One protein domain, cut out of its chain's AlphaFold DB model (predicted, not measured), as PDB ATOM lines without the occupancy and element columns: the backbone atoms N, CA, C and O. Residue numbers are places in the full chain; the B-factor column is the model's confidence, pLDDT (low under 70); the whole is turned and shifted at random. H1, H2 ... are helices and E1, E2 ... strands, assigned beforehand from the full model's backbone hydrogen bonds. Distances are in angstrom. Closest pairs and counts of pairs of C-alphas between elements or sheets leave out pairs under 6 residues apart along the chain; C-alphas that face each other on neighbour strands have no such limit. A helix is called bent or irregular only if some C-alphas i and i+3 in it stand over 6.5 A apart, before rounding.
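Overview. This is residues 268 to 358 of the 647 residues of an uncharacterized protein of Hordeum vulgare subsp. vulgare (UniProt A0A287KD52). What is the main picture? A strongly twisted sheet of four strands has H2a, the first arm of a long bent helix, over one face at its edge strand E1; the second arm, H2b, only grazes the sheet and runs outward to one end of the long axis, while H1 runs near H2a the opposite way. What is it made of? The printed part has 91 residues, mixed in class, with named elements in the order E1 E2 E3 E4 H1 H2; the antiparallel sheet, E1 E2 E3 E4, is a meander, each strand the neighbour of the one before, and with H2a it makes two layers. It is compact, with radius of gyration of the C-alphas 13.4 A and spans of 42 by 25 by 22 A.

Along the chain. Where are the strands? E1, residues 268 to 273, begins at C-alpha 268 (444.884, 432.275, 373.838); E2 is residues 279 to 284, 16.4 A long, E3 297 to 300 and E4 307 to 310. Where are the helices? H1 is residues 313 to 322, 14.6 A. H2, residues 328 to 357, was assigned as one helix by its hydrogen bonds but is bent, with C-alphas 339 and 342 8.1 A apart: H2a is 328 to 339, 16.7 A, and H2b 342 to 357, 23.6 A, ending at C-alpha 357 (415.974, 429.205, 374.399).

Arrangement. How do the strands pair? In the hairpins E1 and E2, E2 and E3, E3 and E4, N 269 and O 282 are 2.9 A apart, N 281 and O 298 2.8 A, N 299 and O 308 2.9 A. Where are the helices? H2a is over E1 at a height over the sheet of 8.0 A, with the C-alphas of Gly 272 and Leu 333 closest, 4.3 A. H1, not on the sheet, only just touches H2b, with 3 pairs of C-alphas within 8 A, the closest Pro 313 and Phe 345, 6.1 A. Do the helix backbones hold? Each O i to N i+4 pair is within hydrogen-bond range in H1 and H2a, and 10 of 12 in H2b.

Size, cuts and confidence. How large is it? The two C-alphas farthest apart, Arg 326 and Val 358, are 44.0 A apart. What is long or uncertain? The printed part has no cut; the link E2 to E3 is long, and pLDDT is under 70 in residues 285 to 295 and 350 to 358.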
ATOM      1  N   ILE A 268     445.083 431.005 373.126       77.06
ATOM      2  CA  ILE A 268     444.884 432.275 373.838       77.06
ATOM      3  C   ILE A 268     445.673 433.357 373.105       77.06
ATOM      4  O   ILE A 268     446.853 433.165 372.806       77.06
ATOM      5  N   VAL A 269     445.038 434.492 372.814       82.62
ATOM      6  CA  VAL A 269     445.649 435.593 372.059       82.62
ATOM      7  C   VAL A 269     445.499 436.904 372.825       82.62
ATOM      8  O   VAL A 269     444.385 437.372 373.043       82.62
ATOM      9  N   LEU A 270     446.617 437.529 373.198       83.50
ATOM     10  CA  LEU A 270     446.623 438.898 373.719       83.50
ATOM     11  C   LEU A 270     446.178 439.864 372.604       83.50
ATOM     12  O   LEU A 270     446.701 439.812 371.492       83.50
ATOM     13  N   LEU A 271     445.203 440.726 372.891       80.88
ATOM     14  CA  LEU A 271     444.735 441.790 371.992       80.88
ATOM     15  C   LEU A 271     445.528 443.089 372.192       80.88
ATOM     16  O   LEU A 271     445.712 443.849 371.244       80.88
ATOM     17  N   GLY A 272     445.988 443.340 373.418       85.44
ATOM     18  CA  GLY A 272     446.757 444.521 373.807       85.44
ATOM     19  C   GLY A 272     446.545 444.878 375.280       85.44
ATOM     20  O   GLY A 272     445.993 444.084 376.047       85.44
ATOM     21  N   SER A 273     446.958 446.091 375.653       85.19
ATOM     22  CA  SER A 273     446.742 446.663 376.987       85.19
ATOM     23  C   SER A 273     446.282 448.121 376.888       85.19
ATOM     24  O   SER A 273     446.645 448.806 375.930       85.19
ATOM     25  N   ASP A 274     445.514 448.607 377.866       84.12
ATOM     26  CA  ASP A 274     445.090 450.016 377.925       84.12
ATOM     27  C   ASP A 274     446.136 450.942 378.593       84.12
ATOM     28  O   ASP A 274     447.214 450.511 379.023       84.12
ATOM     29  N   ARG A 275     445.822 452.242 378.716       78.94
ATOM     30  CA  ARG A 275     446.648 453.224 379.451       78.94
ATOM     31  C   ARG A 275     446.753 452.971 380.960       78.94
ATOM     32  O   ARG A 275     447.604 453.574 381.606       78.94
ATOM     33  N   ARG A 276     445.896 452.114 381.523       80.88
ATOM     34  CA  ARG A 276     445.923 451.663 382.922       80.88
ATOM     35  C   ARG A 276     446.658 450.326 383.086       80.88
ATOM     36  O   ARG A 276     446.663 449.789 384.183       80.88
ATOM     37  N   TYR A 277     447.322 449.811 382.045       78.88
ATOM     38  CA  TYR A 277     448.015 448.513 382.025       78.88
ATOM     39  C   TYR A 277     447.102 447.278 382.127       78.88
ATOM     40  O   TYR A 277     447.608 446.164 382.274       78.88
ATOM     41  N   ASN A 278     445.782 447.437 382.004       85.50
ATOM     42  CA  ASN A 278     444.852 446.311 381.974       85.50
ATOM     43  C   ASN A 278     445.081 445.497 380.695       85.50
ATOM     44  O   ASN A 278     445.213 446.085 379.619       85.50
ATOM     45  N   ASN A 279     445.139 444.165 380.779       85.56
ATOM     46  CA  ASN A 279     445.379 443.309 379.610       85.56
ATOM     47  C   ASN A 279     444.057 442.772 379.043       85.56
ATOM     48  O   ASN A 279     443.183 442.340 379.793       85.56
ATOM     49  N   TYR A 280     443.941 442.743 377.714       86.75
ATOM     50  CA  TYR A 280     442.760 442.233 377.016       86.75
ATOM     51  C   TYR A 280     443.110 440.964 376.248       86.75
ATOM     52  O   TYR A 280     443.996 440.966 375.393       86.75
ATOM     53  N   TRP A 281     442.393 439.884 376.529       86.75
ATOM     54  CA  TRP A 281     442.686 438.539 376.047       86.75
ATOM     55  C   TRP A 281     441.503 437.986 375.247       86.75
ATOM     56  O   TRP A 281     440.355 438.121 375.656       86.75
ATOM     57  N   LEU A 282     441.775 437.333 374.119       84.06
ATOM     58  CA  LEU A 282     440.797 436.574 373.341       84.06
ATOM     59  C   LEU A 282     441.068 435.081 373.521       84.06
ATOM     60  O   LEU A 282     442.172 434.614 373.230       84.06
ATOM     61  N   PHE A 283     440.060 434.341 373.974       78.88
ATOM     62  CA  PHE A 283     440.137 432.891 374.133       78.88
ATOM     63  C   PHE A 283     439.449 432.200 372.950       78.88
ATOM     64  O   PHE A 283     438.291 432.466 372.618       78.88
ATOM     65  N   LEU A 284     440.186 431.307 372.292       72.31
ATOM     66  CA  LEU A 284     439.713 430.474 371.194       72.31
ATOM     67  C   LEU A 284     439.749 429.018 371.668       72.31
ATOM     68  O   LEU A 284     440.766 428.324 371.584       72.31
ATOM     69  N   GLY A 285     438.617 428.594 372.234       59.91
ATOM     70  CA  GLY A 285     438.385 427.222 372.685       59.91
ATOM     71  C   GLY A 285     438.475 426.178 371.559       59.91
ATOM     72  O   GLY A 285     438.351 426.533 370.382       59.91
ATOM     73  N   PRO A 286     438.724 424.897 371.891       53.25
ATOM     74  CA  PRO A 286     439.083 423.863 370.923       53.25
ATOM     75  C   PRO A 286     437.904 423.401 370.048       53.25
ATOM     76  O   PRO A 286     437.156 422.492 370.404       53.25
ATOM     77  N   CYS A 287     437.812 423.975 368.845       53.34
ATOM     78  CA  CYS A 287     437.110 423.428 367.673       53.34
ATOM     79  C   CYS A 287     435.642 422.992 367.873       53.34
ATOM     80  O   CYS A 287     435.173 422.063 367.213       53.34
ATOM     81  N   ARG A 288     434.896 423.693 368.733       54.59
ATOM     82  CA  ARG A 288     433.433 423.605 368.850       54.59
ATOM     83  C   ARG A 288     432.863 425.020 368.942       54.59
ATOM     84  O   ARG A 288     433.353 425.824 369.728       54.59
ATOM     85  N   ALA A 289     431.851 425.335 368.131       55.59
ATOM     86  CA  ALA A 289     431.182 426.646 368.167       55.59
ATOM     87  C   ALA A 289     430.322 426.823 369.436       55.59
ATOM     88  O   ALA A 289     429.984 427.936 369.823       55.59
ATOM     89  N   ASP A 290     430.008 425.690 370.058       56.56
ATOM     90  CA  ASP A 290     429.203 425.435 371.245       56.56
ATOM     91  C   ASP A 290     430.001 425.484 372.576       56.56
ATOM     92  O   ASP A 290     429.472 425.136 373.630       56.56
ATOM     93  N   ASP A 291     431.263 425.940 372.563       61.88
ATOM     94  CA  ASP A 291     432.063 426.188 373.777       61.88
ATOM     95  C   ASP A 291     431.792 427.601 374.358       61.88
ATOM     96  O   ASP A 291     432.066 428.602 373.688       61.88
ATOM     97  N   PRO A 292     431.314 427.738 375.615       58.59
ATOM     98  CA  PRO A 292     431.048 429.034 376.245       58.59
ATOM     99  C   PRO A 292     432.295 429.888 376.542       58.59
ATOM    100  O   PRO A 292     432.134 431.024 376.982       58.59
ATOM    101  N   GLY A 293     433.521 429.397 376.335       62.44
ATOM    102  CA  GLY A 293     434.743 430.214 376.369       62.44
ATOM    103  C   GLY A 293     435.144 430.824 375.017       62.44
ATOM    104  O   GLY A 293     436.051 431.654 374.960       62.44
ATOM    105  N   HIS A 294     434.509 430.409 373.919       69.06
ATOM    106  CA  HIS A 294     434.957 430.681 372.552       69.06
ATOM    107  C   HIS A 294     434.539 432.087 372.066       69.06
ATOM    108  O   HIS A 294     433.434 432.550 372.329       69.06
ATOM    109  N   HIS A 295     435.436 432.786 371.358       67.50
ATOM    110  CA  HIS A 295     435.271 434.171 370.864       67.50
ATOM    111  C   HIS A 295     435.051 435.271 371.923       67.50
ATOM    112  O   HIS A 295     434.839 436.428 371.554       67.50
ATOM    113  N   ARG A 296     435.148 434.973 373.224       73.56
ATOM    114  CA  ARG A 296     434.952 435.979 374.280       73.56
ATOM    115  C   ARG A 296     436.212 436.796 374.550       73.56
ATOM    116  O   ARG A 296     437.329 436.272 374.549       73.56
ATOM    117  N   VAL A 297     436.012 438.090 374.811       83.56
ATOM    118  CA  VAL A 297     437.064 439.003 375.269       83.56
ATOM    119  C   VAL A 297     437.064 439.030 376.793       83.56
ATOM    120  O   VAL A 297     436.036 439.274 377.418       83.56
ATOM    121  N   TYR A 298     438.233 438.808 377.378       83.00
ATOM    122  CA  TYR A 298     438.473 438.850 378.814       83.00
ATOM    123  C   TYR A 298     439.378 440.035 379.148       83.00
ATOM    124  O   TYR A 298     440.336 440.318 378.428       83.00
ATOM    125  N   PHE A 299     439.077 440.706 380.250       85.69
ATOM    126  CA  PHE A 299     439.809 441.846 380.792       85.69
ATOM    127  C   PHE A 299     440.497 441.427 382.093       85.69
ATOM    128  O   PHE A 299     439.856 440.836 382.957       85.69
ATOM    129  N   GLU A 300     441.785 441.732 382.231       87.62
ATOM    130  CA  GLU A 300     442.580 441.544 383.449       87.62
ATOM    131  C   GLU A 300     442.937 442.925 384.018       87.62
ATOM    132  O   GLU A 300     443.726 443.656 383.412       87.62
ATOM    133  N   SER A 301     442.361 443.271 385.175       81.50
ATOM    134  CA  SER A 301     442.667 444.501 385.916       81.50
ATOM    135  C   SER A 301     444.117 444.499 386.403       81.50
ATOM    136  O   SER A 301     444.569 443.536 387.026       81.50
ATOM    137  N   SER A 302     444.845 445.583 386.150       76.25
ATOM    138  CA  SER A 302     446.229 445.765 386.598       76.25
ATOM    139  C   SER A 302     446.347 446.050 388.098       76.25
ATOM    140  O   SER A 302     447.345 445.662 388.706       76.25
ATOM    141  N   GLU A 303     445.333 446.703 388.675       73.44
ATOM    142  CA  GLU A 303     445.286 447.162 390.067       73.44
ATOM    143  C   GLU A 303     444.948 445.996 391.017       73.44
ATOM    144  O   GLU A 303     445.690 445.736 391.961       73.44
ATOM    145  N   ASP A 304     443.884 445.241 390.713       73.06
ATOM    146  CA  ASP A 304     443.362 444.164 391.576       73.06
ATOM    147  C   ASP A 304     443.697 442.739 391.090       73.06
ATOM    148  O   ASP A 304     443.424 441.760 391.784       73.06
ATOM    149  N   GLY A 305     444.184 442.574 389.854       74.19
ATOM    150  CA  GLY A 305     444.258 441.256 389.201       74.19
ATOM    151  C   GLY A 305     442.887 440.636 388.884       74.19
ATOM    152  O   GLY A 305     442.806 439.450 388.558       74.19
ATOM    153  N   ARG A 306     441.796 441.410 389.002       78.50
ATOM    154  CA  ARG A 306     440.419 440.971 388.730       78.50
ATOM    155  C   ARG A 306     440.241 440.614 387.255       78.50
ATOM    156  O   ARG A 306     440.630 441.388 386.386       78.50
ATOM    157  N   TRP A 307     439.587 439.485 386.991       81.81
ATOM    158  CA  TRP A 307     439.183 439.085 385.643       81.81
ATOM    159  C   TRP A 307     437.706 439.391 385.397       81.81
ATOM    160  O   TRP A 307     436.851 439.052 386.219       81.81
ATOM    161  N   GLU A 308     437.413 440.007 384.255       80.31
ATOM    162  CA  GLU A 308     436.064 440.336 383.783       80.31
ATOM    163  C   GLU A 308     435.870 439.849 382.340       80.31
ATOM    164  O   GLU A 308     436.840 439.554 381.636       80.31
ATOM    165  N   VAL A 309     434.616 439.733 381.898       83.56
ATOM    166  CA  VAL A 309     434.249 439.245 380.559       83.56
ATOM    167  C   VAL A 309     433.446 440.326 379.851       83.56
ATOM    168  O   VAL A 309     432.525 440.880 380.440       83.56
ATOM    169  N   ILE A 310     433.780 440.597 378.592       82.12
ATOM    170  CA  ILE A 310     432.997 441.459 377.706       82.12
ATOM    171  C   ILE A 310     432.217 440.535 376.766       82.12
ATOM    172  O   ILE A 310     432.780 439.977 375.821       82.12
ATOM    173  N   ASP A 311     430.932 440.340 377.060       76.56
ATOM    174  CA  ASP A 311     429.987 439.515 376.296       76.56
ATOM    175  C   ASP A 311     428.870 440.339 375.619       76.56
ATOM    176  O   ASP A 311     428.342 439.923 374.587       76.56
ATOM    177  N   SER A 312     428.583 441.542 376.122       79.12
ATOM    178  CA  SER A 312     427.696 442.546 375.515       79.12
ATOM    179  C   SER A 312     428.350 443.271 374.319       79.12
ATOM    180  O   SER A 312     429.436 443.851 374.459       79.12
ATOM    181  N   PRO A 313     427.717 443.313 373.125       77.19
ATOM    182  CA  PRO A 313     428.252 444.056 371.983       77.19
ATOM    183  C   PRO A 313     428.203 445.580 372.195       77.19
ATOM    184  O   PRO A 313     429.023 446.303 371.622       77.19
ATOM    185  N   GLN A 314     427.298 446.082 373.045       78.38
ATOM    186  CA  GLN A 314     427.260 447.485 373.469       78.38
ATOM    187  C   GLN A 314     428.478 447.848 374.331       78.38
ATOM    188  O   GLN A 314     429.017 448.949 374.202       78.38
ATOM    189  N   ASP A 315     428.964 446.919 375.151       83.19
ATOM    190  CA  ASP A 315     430.092 447.153 376.057       83.19
ATOM    191  C   ASP A 315     431.410 447.159 375.271       83.19
ATOM    192  O   ASP A 315     432.268 448.016 375.491       83.19
ATOM    193  N   LEU A 316     431.533 446.292 374.256       83.19
ATOM    194  CA  LEU A 316     432.642 446.338 373.297       83.19
ATOM    195  C   LEU A 316     432.658 447.657 372.502       83.19
ATOM    196  O   LEU A 316     433.720 448.251 372.332       83.19
ATOM    197  N   LEU A 317     431.502 448.162 372.051       81.19
ATOM    198  CA  LEU A 317     431.406 449.482 371.406       81.19
ATOM    199  C   LEU A 317     431.750 450.631 372.367       81.19
ATOM    200  O   LEU A 317     432.413 451.592 371.970       81.19
ATOM    201  N   SER A 318     431.362 450.511 373.637       84.88
ATOM    202  CA  SER A 318     431.686 451.488 374.680       84.88
ATOM    203  C   SER A 318     433.194 451.522 374.951       84.88
ATOM    204  O   SER A 318     433.787 452.598 374.972       84.88
ATOM    205  N   LEU A 319     433.863 450.366 375.013       84.88
ATOM    206  CA  LEU A 319     435.325 450.284 375.095       84.88
ATOM    207  C   LEU A 319     436.010 450.890 373.854       84.88
ATOM    208  O   LEU A 319     436.918 451.711 373.983       84.88
ATOM    209  N   LEU A 320     435.544 450.543 372.649       82.56
ATOM    210  CA  LEU A 320     436.093 451.031 371.372       82.56
ATOM    211  C   LEU A 320     435.952 452.552 371.155       82.56
ATOM    212  O   LEU A 320     436.609 453.085 370.258       82.56
ATOM    213  N   SER A 321     435.112 453.237 371.938       81.31
ATOM    214  CA  SER A 321     434.971 454.703 371.924       81.31
ATOM    215  C   SER A 321     435.766 455.423 373.025       81.31
ATOM    216  O   SER A 321     435.963 456.631 372.928       81.31
ATOM    217  N   VAL A 322     436.267 454.695 374.033       83.12
ATOM    218  CA  VAL A 322     437.049 455.237 375.164       83.12
ATOM    219  C   VAL A 322     438.570 455.112 374.964       83.12
ATOM    220  O   VAL A 322     439.322 455.875 375.569       83.12
ATOM    221  N   LEU A 323     439.034 454.180 374.123       82.50
ATOM    222  CA  LEU A 323     440.458 453.985 373.801       82.50
ATOM    223  C   LEU A 323     441.009 455.103 372.892       82.50
ATOM    224  O   LEU A 323     440.478 455.346 371.805       82.50
ATOM    225  N   ASP A 324     442.108 455.748 373.295       78.06
ATOM    226  CA  ASP A 324     442.704 456.871 372.565       78.06
ATOM    227  C   ASP A 324     443.706 456.403 371.494       78.06
ATOM    228  O   ASP A 324     444.759 455.834 371.787       78.06
ATOM    229  N   ILE A 325     443.422 456.732 370.228       75.56
ATOM    230  CA  ILE A 325     444.303 456.473 369.072       75.56
ATOM    231  C   ILE A 325     445.700 457.107 369.185       75.56
ATOM    232  O   ILE A 325     446.599 456.722 368.438       75.56
ATOM    233  N   ARG A 326     445.898 458.084 370.077       74.50
ATOM    234  CA  ARG A 326     447.188 458.750 370.315       74.50
ATOM    235  C   ARG A 326     448.098 457.955 371.257       74.50
ATOM    236  O   ARG A 326     449.310 458.145 371.230       74.50
ATOM    237  N   GLY A 327     447.539 457.079 372.096       79.75
ATOM    238  CA  GLY A 327     448.309 456.250 373.019       79.75
ATOM    239  C   GLY A 327     448.824 454.992 372.326       79.75
ATOM    240  O   GLY A 327     448.028 454.156 371.927       79.75
ATOM    241  N   MET A 328     450.143 454.802 372.224       73.94
ATOM    242  CA  MET A 328     450.748 453.687 371.463       73.94
ATOM    243  C   MET A 328     450.198 452.291 371.843       73.94
ATOM    244  O   MET A 328     449.991 451.449 370.970       73.94
ATOM    245  N   ARG A 329     449.913 452.058 373.135       77.62
ATOM    246  CA  ARG A 329     449.325 450.803 373.644       77.62
ATOM    247  C   ARG A 329     447.834 450.673 373.300       77.62
ATOM    248  O   ARG A 329     447.416 449.648 372.764       77.62
ATOM    249  N   GLU A 330     447.058 451.734 373.524       82.44
ATOM    250  CA  GLU A 330     445.618 451.775 373.223       82.44
ATOM    251  C   GLU A 330     445.343 451.703 371.717       82.44
ATOM    252  O   GLU A 330     444.429 451.000 371.299       82.44
ATOM    253  N   ALA A 331     446.181 452.325 370.885       79.69
ATOM    254  CA  ALA A 331     446.124 452.229 369.431       79.69
ATOM    255  C   ALA A 331     446.361 450.793 368.927       79.69
ATOM    256  O   ALA A 331     445.656 450.341 368.024       79.69
ATOM    257  N   HIS A 332     447.304 450.050 369.526       81.88
ATOM    258  CA  HIS A 332     447.521 448.637 369.203       81.88
ATOM    259  C   HIS A 332     446.311 447.777 369.601       81.88
ATOM    260  O   HIS A 332     445.807 447.005 368.784       81.88
ATOM    261  N   LEU A 333     445.800 447.956 370.824       85.69
ATOM    262  CA  LEU A 333     444.600 447.272 371.315       85.69
ATOM    263  C   LEU A 333     443.380 447.545 370.415       85.69
ATOM    264  O   LEU A 333     442.692 446.616 369.987       85.69
ATOM    265  N   LEU A 334     443.153 448.812 370.072       84.38
ATOM    266  CA  LEU A 334     442.071 449.266 369.203       84.38
ATOM    267  C   LEU A 334     442.198 448.687 367.785       84.38
ATOM    268  O   LEU A 334     441.193 448.272 367.208       84.38
ATOM    269  N   ALA A 335     443.408 448.618 367.223       83.81
ATOM    270  CA  ALA A 335     443.655 447.999 365.920       83.81
ATOM    271  C   ALA A 335     443.378 446.483 365.943       83.81
ATOM    272  O   ALA A 335     442.675 445.972 365.066       83.81
ATOM    273  N   SER A 336     443.856 445.778 366.974       84.06
ATOM    274  CA  SER A 336     443.606 444.346 367.186       84.06
ATOM    275  C   SER A 336     442.120 444.025 367.361       84.06
ATOM    276  O   SER A 336     441.628 443.055 366.779       84.06
ATOM    277  N   MET A 337     441.383 444.851 368.112       83.44
ATOM    278  CA  MET A 337     439.933 444.710 368.262       83.44
ATOM    279  C   MET A 337     439.192 445.030 366.960       83.44
ATOM    280  O   MET A 337     438.357 444.233 366.538       83.44
ATOM    281  N   ARG A 338     439.532 446.124 366.260       82.62
ATOM    282  CA  ARG A 338     438.902 446.489 364.976       82.62
ATOM    283  C   ARG A 338     439.139 445.444 363.876       82.62
ATOM    284  O   ARG A 338     438.187 445.128 363.171       82.62
ATOM    285  N   LYS A 339     440.328 444.821 363.771       85.44
ATOM    286  CA  LYS A 339     440.573 443.711 362.809       85.44
ATOM    287  C   LYS A 339     439.643 442.508 363.059       85.44
ATOM    288  O   LYS A 339     439.376 441.748 362.135       85.44
ATOM    289  N   ARG A 340     439.157 442.314 364.293       79.81
ATOM    290  CA  ARG A 340     438.373 441.133 364.715       79.81
ATOM    291  C   ARG A 340     436.907 441.434 365.047       79.81
ATOM    292  O   ARG A 340     436.164 440.510 365.370       79.81
ATOM    293  N   GLN A 341     436.479 442.692 364.944       80.19
ATOM    294  CA  GLN A 341     435.201 443.192 365.462       80.19
ATOM    295  C   GLN A 341     433.984 442.390 364.969       80.19
ATOM    296  O   GLN A 341     433.147 441.996 365.778       80.19
ATOM    297  N   SER A 342     433.918 442.072 363.672       73.62
ATOM    298  CA  SER A 342     432.821 441.285 363.088       73.62
ATOM    299  C   SER A 342     432.738 439.859 363.648       73.62
ATOM    300  O   SER A 342     431.645 439.354 363.884       73.62
ATOM    301  N   CYS A 343     433.883 439.214 363.898       74.31
ATOM    302  CA  CYS A 343     433.945 437.861 364.456       74.31
ATOM    303  C   CYS A 343     433.548 437.840 365.938       74.31
ATOM    304  O   CYS A 343     432.868 436.915 366.377       74.31
ATOM    305  N   LEU A 344     433.940 438.873 366.693       78.94
ATOM    306  CA  LEU A 344     433.544 439.037 368.093       78.94
ATOM    307  C   LEU A 344     432.026 439.234 368.203       78.94
ATOM    308  O   LEU A 344     431.372 438.471 368.908       78.94
ATOM    309  N   PHE A 345     431.447 440.169 367.440       77.50
ATOM    310  CA  PHE A 345     429.996 440.393 367.433       77.50
ATOM    311  C   PHE A 345     429.191 439.141 367.060       77.50
ATOM    312  O   PHE A 345     428.171 438.872 367.689       77.50
ATOM    313  N   GLU A 346     429.648 438.352 366.086       75.12
ATOM    314  CA  GLU A 346     428.985 437.107 365.679       75.12
ATOM    315  C   GLU A 346     429.012 436.031 366.786       75.12
ATOM    316  O   GLU A 346     428.028 435.312 366.973       75.12
ATOM    317  N   GLY A 347     430.101 435.934 367.558       70.88
ATOM    318  CA  GLY A 347     430.179 435.054 368.732       70.88
ATOM    319  C   GLY A 347     429.302 435.537 369.895       70.88
ATOM    320  O   GLY A 347     428.536 434.764 370.469       70.88
ATOM    321  N   MET A 348     429.356 436.836 370.194       76.31
ATOM    322  CA  MET A 348     428.569 437.484 371.252       76.31
ATOM    323  C   MET A 348     427.058 437.369 370.985       76.31
ATOM    324  O   MET A 348     426.286 437.045 371.887       76.31
ATOM    325  N   LYS A 349     426.631 437.544 369.725       71.31
ATOM    326  CA  LYS A 349     425.230 437.404 369.306       71.31
ATOM    327  C   LYS A 349     424.689 435.985 369.516       71.31
ATOM    328  O   LYS A 349     423.579 435.842 370.020       71.31
ATOM    329  N   LYS A 350     425.466 434.946 369.191       66.75
ATOM    330  CA  LYS A 350     425.036 433.541 369.353       66.75
ATOM    331  C   LYS A 350     424.740 433.181 370.805       66.75
ATOM    332  O   LYS A 350     423.727 432.548 371.076       66.75
ATOM    333  N   HIS A 351     425.553 433.657 371.748       63.00
ATOM    334  CA  HIS A 351     425.283 433.454 373.173       63.00
ATOM    335  C   HIS A 351     424.014 434.168 373.667       63.00
ATOM    336  O   HIS A 351     423.330 433.642 374.545       63.00
ATOM    337  N   LEU A 352     423.677 435.334 373.103       64.94
ATOM    338  CA  LEU A 352     422.429 436.038 373.417       64.94
ATOM    339  C   LEU A 352     421.194 435.286 372.885       64.94
ATOM    340  O   LEU A 352     420.143 435.293 373.524       64.94
ATOM    341  N   GLU A 353     421.329 434.606 371.742       61.62
ATOM    342  CA  GLU A 353     420.271 433.784 371.144       61.62
ATOM    343  C   GLU A 353     420.082 432.454 371.908       61.62
ATOM    344  O   GLU A 353     418.956 432.150 372.312       61.62
ATOM    345  N   ASP A 354     421.160 431.723 372.226       55.53
ATOM    346  CA  ASP A 354     421.111 430.487 373.038       55.53
ATOM    347  C   ASP A 354     420.529 430.721 374.443       55.53
ATOM    348  O   ASP A 354     419.713 429.932 374.931       55.53
ATOM    349  N   GLY A 355     420.903 431.828 375.097       50.31
ATOM    350  CA  GLY A 355     420.408 432.175 376.434       50.31
ATOM    351  C   GLY A 355     418.885 432.355 376.502       50.31
ATOM    352  O   GLY A 355     418.283 432.136 377.553       50.31
ATOM    353  N   CYS A 356     418.248 432.696 375.379       42.88
ATOM    354  CA  CYS A 356     416.802 432.892 375.288       42.88
ATOM    355  C   CYS A 356     416.029 431.558 375.208       42.88
ATOM    356  O   CYS A 356     414.937 431.432 375.765       42.88
ATOM    357  N   VAL A 357     416.612 430.526 374.582       36.94
ATOM    358  CA  VAL A 357     415.974 429.205 374.399       36.94
ATOM    359  C   VAL A 357     415.751 428.489 375.738       36.94
ATOM    360  O   VAL A 357     414.725 427.837 375.935       36.94
ATOM    361  N   VAL A 358     416.674 428.653 376.690       39.06
ATOM    362  CA  VAL A 358     416.606 428.017 378.020       39.06
ATOM    363  C   VAL A 358     415.498 428.617 378.904       39.06
ATOM    364  O   VAL A 358     414.995 427.942 379.800       39.06
TER     365      VAL A 358